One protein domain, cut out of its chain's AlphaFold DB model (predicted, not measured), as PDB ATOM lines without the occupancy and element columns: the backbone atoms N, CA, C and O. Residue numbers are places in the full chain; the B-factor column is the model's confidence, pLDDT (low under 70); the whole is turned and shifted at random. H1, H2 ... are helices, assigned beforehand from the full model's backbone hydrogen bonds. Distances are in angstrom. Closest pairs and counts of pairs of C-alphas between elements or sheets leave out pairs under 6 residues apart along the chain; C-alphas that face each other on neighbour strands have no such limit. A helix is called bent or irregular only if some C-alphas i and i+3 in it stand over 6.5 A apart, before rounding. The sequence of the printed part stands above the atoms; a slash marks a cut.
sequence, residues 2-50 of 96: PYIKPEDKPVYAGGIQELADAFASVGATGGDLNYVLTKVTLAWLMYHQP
ATOM      1  N   PRO A   2     313.137 101.684 124.961       84.94
ATOM      2  CA  PRO A   2     313.755 102.946 124.531       84.94
ATOM      3  C   PRO A   2     313.159 103.527 123.237       84.94
ATOM      4  O   PRO A   2     313.287 104.722 123.004       84.94
ATOM      5  N   TYR A   3     312.484 102.705 122.430       89.12
ATOM      6  CA  TYR A   3     311.901 103.089 121.140       89.12
ATOM      7  C   TYR A   3     310.450 103.599 121.205       89.12
ATOM      8  O   TYR A   3     309.922 104.049 120.193       89.12
ATOM      9  N   ILE A   4     309.790 103.541 122.369       92.38
ATOM     10  CA  ILE A   4     308.478 104.182 122.563       92.38
ATOM     11  C   ILE A   4     308.712 105.676 122.778       92.38
ATOM     12  O   ILE A   4     309.549 106.047 123.615       92.38
ATOM     13  N   LYS A   5     307.969 106.521 122.057       94.69
ATOM     14  CA  LYS A   5     308.115 107.972 122.157       94.69
ATOM     15  C   LYS A   5     307.831 108.443 123.590       94.69
ATOM     16  O   LYS A   5     306.918 107.910 124.226       94.69
ATOM     17  N   PRO A   6     308.609 109.389 124.142       92.62
ATOM     18  CA  PRO A   6     308.414 109.863 125.511       92.62
ATOM     19  C   PRO A   6     306.985 110.317 125.820       92.62
ATOM     20  O   PRO A   6     306.497 110.034 126.908       92.62
ATOM     21  N   GLU A   7     306.316 110.958 124.866       94.50
ATOM     22  CA  GLU A   7     304.943 111.457 124.965       94.50
ATOM     23  C   GLU A   7     303.870 110.359 125.030       94.50
ATOM     24  O   GLU A   7     302.803 110.593 125.592       94.50
ATOM     25  N   ASP A   8     304.161 109.154 124.532       93.38
ATOM     26  CA  ASP A   8     303.214 108.032 124.531       93.38
ATOM     27  C   ASP A   8     303.260 107.242 125.852       93.38
ATOM     28  O   ASP A   8     302.305 106.560 126.224       93.38
ATOM     29  N   LYS A   9     304.367 107.329 126.607       88.56
ATOM     30  CA  LYS A   9     304.564 106.568 127.858       88.56
ATOM     31  C   LYS A   9     303.561 106.922 128.970       88.56
ATOM     32  O   LYS A   9     303.086 105.990 129.622       88.56
ATOM     33  N   PRO A  10     303.220 108.205 129.218       95.25
ATOM     34  CA  PRO A  10     302.315 108.584 130.301       95.25
ATOM     35  C   PRO A  10     300.906 108.005 130.167       95.25
ATOM     36  O   PRO A  10     300.241 107.816 131.180       95.25
ATOM     37  N   VAL A  11     300.464 107.676 128.947       95.62
ATOM     38  CA  VAL A  11     299.121 107.133 128.681       95.62
ATOM     39  C   VAL A  11     298.863 105.839 129.461       95.62
ATOM     40  O   VAL A  11     297.745 105.595 129.905       95.62
ATOM     41  N   TYR A  12     299.901 105.028 129.683       93.56
ATOM     42  CA  TYR A  12     299.785 103.754 130.397       93.56
ATOM     43  C   TYR A  12     300.005 103.873 131.910       93.56
ATOM     44  O   TYR A  12     299.756 102.913 132.637       93.56
ATOM     45  N   ALA A  13     300.474 105.025 132.404       93.06
ATOM     46  CA  ALA A  13     300.943 105.168 133.781       93.06
ATOM     47  C   ALA A  13     299.838 104.912 134.820       93.06
ATOM     48  O   ALA A  13     300.090 104.228 135.806       93.06
ATOM     49  N   GLY A  14     298.617 105.400 134.569       95.94
ATOM     50  CA  GLY A  14     297.475 105.184 135.465       95.94
ATOM     51  C   GLY A  14     297.135 103.701 135.629       95.94
ATOM     52  O   GLY A  14     297.123 103.192 136.744       95.94
ATOM     53  N   GLY A  15     296.970 102.976 134.518       96.06
ATOM     54  CA  GLY A  15     296.666 101.541 134.561       96.06
ATOM     55  C   GLY A  15     297.796 100.696 135.161       96.06
ATOM     56  O   GLY A  15     297.536  99.711 135.846       96.06
ATOM     57  N   ILE A  16     299.059 101.087 134.955       96.56
ATOM     58  CA  ILE A  16     300.202 100.420 135.601       96.56
ATOM     59  C   ILE A  16     300.160 100.629 137.119       96.56
ATOM     60  O   ILE A  16     300.422  99.682 137.861       96.56
ATOM     61  N   GLN A  17     299.811 101.832 137.584       97.62
ATOM     62  CA  GLN A  17     299.671 102.103 139.013       97.62
ATOM     63  C   GLN A  17     298.533 101.282 139.630       97.62
ATOM     64  O   GLN A  17     298.732 100.660 140.668       97.62
ATOM     65  N   GLU A  18     297.383 101.189 138.960       97.81
ATOM     66  CA  GLU A  18     296.262 100.359 139.421       97.81
ATOM     67  C   GLU A  18     296.644  98.876 139.548       97.81
ATOM     68  O   GLU A  18     296.279  98.219 140.525       97.81
ATOM     69  N   LEU A  19     297.424  98.337 138.602       97.88
ATOM     70  CA  LEU A  19     297.945  96.968 138.697       97.88
ATOM     71  C   LEU A  19     298.918  96.800 139.871       97.88
ATOM     72  O   LEU A  19     298.880  95.772 140.547       97.88
ATOM     73  N   ALA A  20     299.773  97.793 140.131       97.81
ATOM     74  CA  ALA A  20     300.695  97.764 141.264       97.81
ATOM     75  C   ALA A  20     299.942  97.745 142.604       97.81
ATOM     76  O   ALA A  20     300.248  96.923 143.473       97.81
ATOM     77  N   ASP A  21     298.919  98.588 142.742       98.19
ATOM     78  CA  ASP A  21     298.067  98.638 143.931       98.19
ATOM     79  C   ASP A  21     297.291  97.320 144.106       98.19
ATOM     80  O   ASP A  21     297.216  96.775 145.212       98.19
ATOM     81  N   ALA A  22     296.788  96.743 143.008       98.06
ATOM     82  CA  ALA A  22     296.127  95.442 143.018       98.06
ATOM     83  C   ALA A  22     297.070  94.326 143.492       98.06
ATOM     84  O   ALA A  22     296.689  93.547 144.367       98.06
ATOM     85  N   PHE A  23     298.310  94.278 142.991       98.44
ATOM     86  CA  PHE A  23     299.305  93.302 143.440       98.44
ATOM     87  C   PHE A  23     299.592  93.407 144.940       98.44
ATOM     88  O   PHE A  23     299.650  92.384 145.627       98.44
ATOM     89  N   ALA A  24     299.727  94.630 145.458       97.81
ATOM     90  CA  ALA A  24     299.936  94.861 146.883       97.81
ATOM     91  C   ALA A  24     298.728  94.404 147.718       97.81
ATOM     92  O   ALA A  24     298.905  93.789 148.769       97.81
ATOM     93  N   SER A  25     297.507  94.653 147.235       98.00
ATOM     94  CA  SER A  25     296.271  94.347 147.965       98.00
ATOM     95  C   SER A  25     296.026  92.851 148.190       98.00
ATOM     96  O   SER A  25     295.405  92.478 149.184       98.00
ATOM     97  N   VAL A  26     296.529  91.995 147.293       97.38
ATOM     98  CA  VAL A  26     296.319  90.537 147.352       97.38
ATOM     99  C   VAL A  26     297.557  89.761 147.797       97.38
ATOM    100  O   VAL A  26     297.491  88.542 147.918       97.38
ATOM    101  N   GLY A  27     298.688  90.437 148.034       97.44
ATOM    102  CA  GLY A  27     299.959  89.760 148.303       97.44
ATOM    103  C   GLY A  27     300.407  88.910 147.112       97.44
ATOM    104  O   GLY A  27     300.696  87.724 147.268       97.44
ATOM    105  N   ALA A  28     300.406  89.513 145.922       97.44
ATOM    106  CA  ALA A  28     300.586  88.813 144.658       97.44
ATOM    107  C   ALA A  28     301.863  87.962 144.590       97.44
ATOM    108  O   ALA A  28     302.945  88.343 145.038       97.44
ATOM    109  N   THR A  29     301.717  86.808 143.952       97.88
ATOM    110  CA  THR A  29     302.768  85.825 143.701       97.88
ATOM    111  C   THR A  29     303.210  85.852 142.236       97.88
ATOM    112  O   THR A  29     302.661  86.570 141.396       97.88
ATOM    113  N   GLY A  30     304.183  85.006 141.884       96.81
ATOM    114  CA  GLY A  30     304.581  84.821 140.484       96.81
ATOM    115  C   GLY A  30     303.432  84.357 139.573       96.81
ATOM    116  O   GLY A  30     303.403  84.725 138.399       96.81
ATOM    117  N   GLY A  31     302.461  83.604 140.106       97.81
ATOM    118  CA  GLY A  31     301.279  83.176 139.351       97.81
ATOM    119  C   GLY A  31     300.374  84.346 138.962       97.81
ATOM    120  O   GLY A  31     299.909  84.416 137.826       97.81
ATOM    121  N   ASP A  32     300.190  85.308 139.867       98.25
ATOM    122  CA  ASP A  32     299.368  86.500 139.634       98.25
ATOM    123  C   ASP A  32     299.997  87.420 138.582       98.25
ATOM    124  O   ASP A  32     299.310  87.911 137.683       98.25
ATOM    125  N   LEU A  33     301.324  87.592 138.626       97.56
ATOM    126  CA  LEU A  33     302.049  88.316 137.582       97.56
ATOM    127  C   LEU A  33     301.886  87.632 136.216       97.56
ATOM    128  O   LEU A  33     301.598  88.298 135.220       97.56
ATOM    129  N   ASN A  34     302.024  86.302 136.163       97.94
ATOM    130  CA  ASN A  34     301.832  85.542 134.929       97.94
ATOM    131  C   ASN A  34     300.403  85.691 134.371       97.94
ATOM    132  O   ASN A  34     300.226  85.897 133.165       97.94
ATOM    133  N   TYR A  35     299.392  85.660 135.245       98.12
ATOM    134  CA  TYR A  35     298.002  85.913 134.875       98.12
ATOM    135  C   TYR A  35     297.822  87.310 134.266       98.12
ATOM    136  O   TYR A  35     297.269  87.436 133.170       98.12
ATOM    137  N   VAL A  36     298.328  88.358 134.925       98.00
ATOM    138  CA  VAL A  36     298.204  89.743 134.443       98.00
ATOM    139  C   VAL A  36     298.886  89.924 133.087       98.00
ATOM    140  O   VAL A  36     298.260  90.450 132.166       98.00
ATOM    141  N   LEU A  37     300.116  89.431 132.912       97.75
ATOM    142  CA  LEU A  37     300.825  89.500 131.627       97.75
ATOM    143  C   LEU A  37     300.045  88.791 130.508       97.75
ATOM    144  O   LEU A  37     299.924  89.316 129.397       97.75
ATOM    145  N   THR A  38     299.440  87.640 130.813       97.88
ATOM    146  CA  THR A  38     298.575  86.915 129.873       97.88
ATOM    147  C   THR A  38     297.351  87.749 129.492       97.88
ATOM    148  O   THR A  38     297.033  87.881 128.309       97.88
ATOM    149  N   LYS A  39     296.671  88.367 130.467       98.19
ATOM    150  CA  LYS A  39     295.490  89.211 130.223       98.19
ATOM    151  C   LYS A  39     295.816  90.470 129.418       98.19
ATOM    152  O   LYS A  39     295.057  90.791 128.507       98.19
ATOM    153  N   VAL A  40     296.938  91.134 129.698       96.88
ATOM    154  CA  VAL A  40     297.420  92.296 128.926       96.88
ATOM    155  C   VAL A  40     297.713  91.896 127.479       96.88
ATOM    156  O   VAL A  40     297.285  92.574 126.546       96.88
ATOM    157  N   THR A  41     298.364  90.751 127.277       96.81
ATOM    158  CA  THR A  41     298.667  90.231 125.936       96.81
ATOM    159  C   THR A  41     297.394  89.902 125.155       96.81
ATOM    160  O   THR A  41     297.274  90.246 123.980       96.81
ATOM    161  N   LEU A  42     296.405  89.283 125.808       96.31
ATOM    162  CA  LEU A  42     295.099  89.022 125.200       96.31
ATOM    163  C   LEU A  42     294.368  90.319 124.838       96.31
ATOM    164  O   LEU A  42     293.789  90.392 123.757       96.31
ATOM    165  N   ALA A  43     294.423  91.347 125.688       95.81
ATOM    166  CA  ALA A  43     293.841  92.652 125.380       95.81
ATOM    167  C   ALA A  43     294.495  93.286 124.138       95.81
ATOM    168  O   ALA A  43     293.789  93.788 123.262       95.81
ATOM    169  N   TRP A  44     295.823  93.188 124.010       95.44
ATOM    170  CA  TRP A  44     296.553  93.652 122.825       95.44
ATOM    171  C   TRP A  44     296.175  92.875 121.553       95.44
ATOM    172  O   TRP A  44     295.992  93.474 120.492       95.44
ATOM    173  N   LEU A  45     295.998  91.552 121.652       95.06
ATOM    174  CA  LEU A  45     295.505  90.741 120.534       95.06
ATOM    175  C   LEU A  45     294.087  91.156 120.127       95.06
ATOM    176  O   LEU A  45     293.831  91.363 118.945       95.06
ATOM    177  N   MET A  46     293.181  91.324 121.094       94.00
ATOM    178  CA  MET A  46     291.787  91.708 120.843       94.00
ATOM    179  C   MET A  46     291.654  93.093 120.204       94.00
ATOM    180  O   MET A  46     290.780  93.288 119.361       94.00
ATOM    181  N   TYR A  47     292.538  94.034 120.551       94.25
ATOM    182  CA  TYR A  47     292.599  95.350 119.910       94.25
ATOM    183  C   TYR A  47     292.776  95.255 118.384       94.25
ATOM    184  O   TYR A  47     292.160  96.027 117.653       94.25
ATOM    185  N   HIS A  48     293.535  94.270 117.892       92.62
ATOM    186  CA  HIS A  48     293.792  94.087 116.460       92.62
ATOM    187  C   HIS A  48     292.625  93.459 115.678       92.62
ATOM    188  O   HIS A  48     292.721  93.382 114.456       92.62
ATOM    189  N   GLN A  49     291.527  93.080 116.353       83.44
ATOM    190  CA  GLN A  49     290.325  92.452 115.785       83.44
ATOM    191  C   GLN A  49     290.600  91.132 115.027       83.44
ATOM    192  O   GLN A  49     291.717  90.838 114.596       83.44
ATOM    193  N   PRO A  50     289.602  90.248 114.882       86.12
ATOM    194  CA  PRO A  50     289.767  89.052 114.070       86.12
ATOM    195  C   PRO A  50     289.938  89.391 112.572       86.12
ATOM    196  O   PRO A  50     289.365  90.369 112.093       86.12
TER     197      PRO A  50
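AT A GLANCE: This is residues 2 to 50 of the 96 residues of an uncharacterized protein of marine sediment metagenome (UniProt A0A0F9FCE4). Two helices of equal residue count, H1 and H2, make an open V: they come near each other at the turn that joins them, and from there their other ends spread apart. Residues 2 to 8 make a tail before H1, and H1 has a kink of 27 degrees near residue 16. The printed part has 49 residues with two named helices, H1 then H2, and no named strand; its class is all helix. It is loose, with a radius of gyration of the C-alphas of 13.0 A, and its C-alphas span 32 by 29 by 17 A.

IN THESE COORDINATES: Start at Pro 2, with its C-alpha at (313.755, 102.946, 124.531), and go along the tail to Lys 9. Find C-alpha 9 at (304.564, 106.568, 127.858); from there H1, residues 9 to 26, runs 26.6 A to C-alpha 26 at (296.319, 90.537, 147.352). H1 is irregular: C-alphas 11 and 14 are 7.2 A apart. After three residues, H2, residues 30 to 47, runs 26.0 A and ends with C-alpha 47 at (292.599, 95.350, 119.910).

HOW THE PARTS SIT: Look at Phe 23 and Asp 32: their C-alphas, 7.8 A apart, are the closest of the two helices. H1 and H2 are close but not clearly touching, with 1 pair of C-alphas within 8 A. They run opposite ways at a steep tilt of 36 degrees, only just past shallow. In H2 every O i to N i+4 pair is within hydrogen-bond range; in H1, 11 of 14 are.

THE WHOLE: The C-alphas farthest apart are those of Gly 27 and Pro 50, at 35.7 A. The link from H1 to H2 is tight, and the printed part has no cut. Residues 2 to 18, of which 9 to 18 belong to H1, stand free, as do residues 37 to 50, of which 37 to 47 belong to H2. The mean pLDDT of the printed part is 95.4, and no printed residue is under 70.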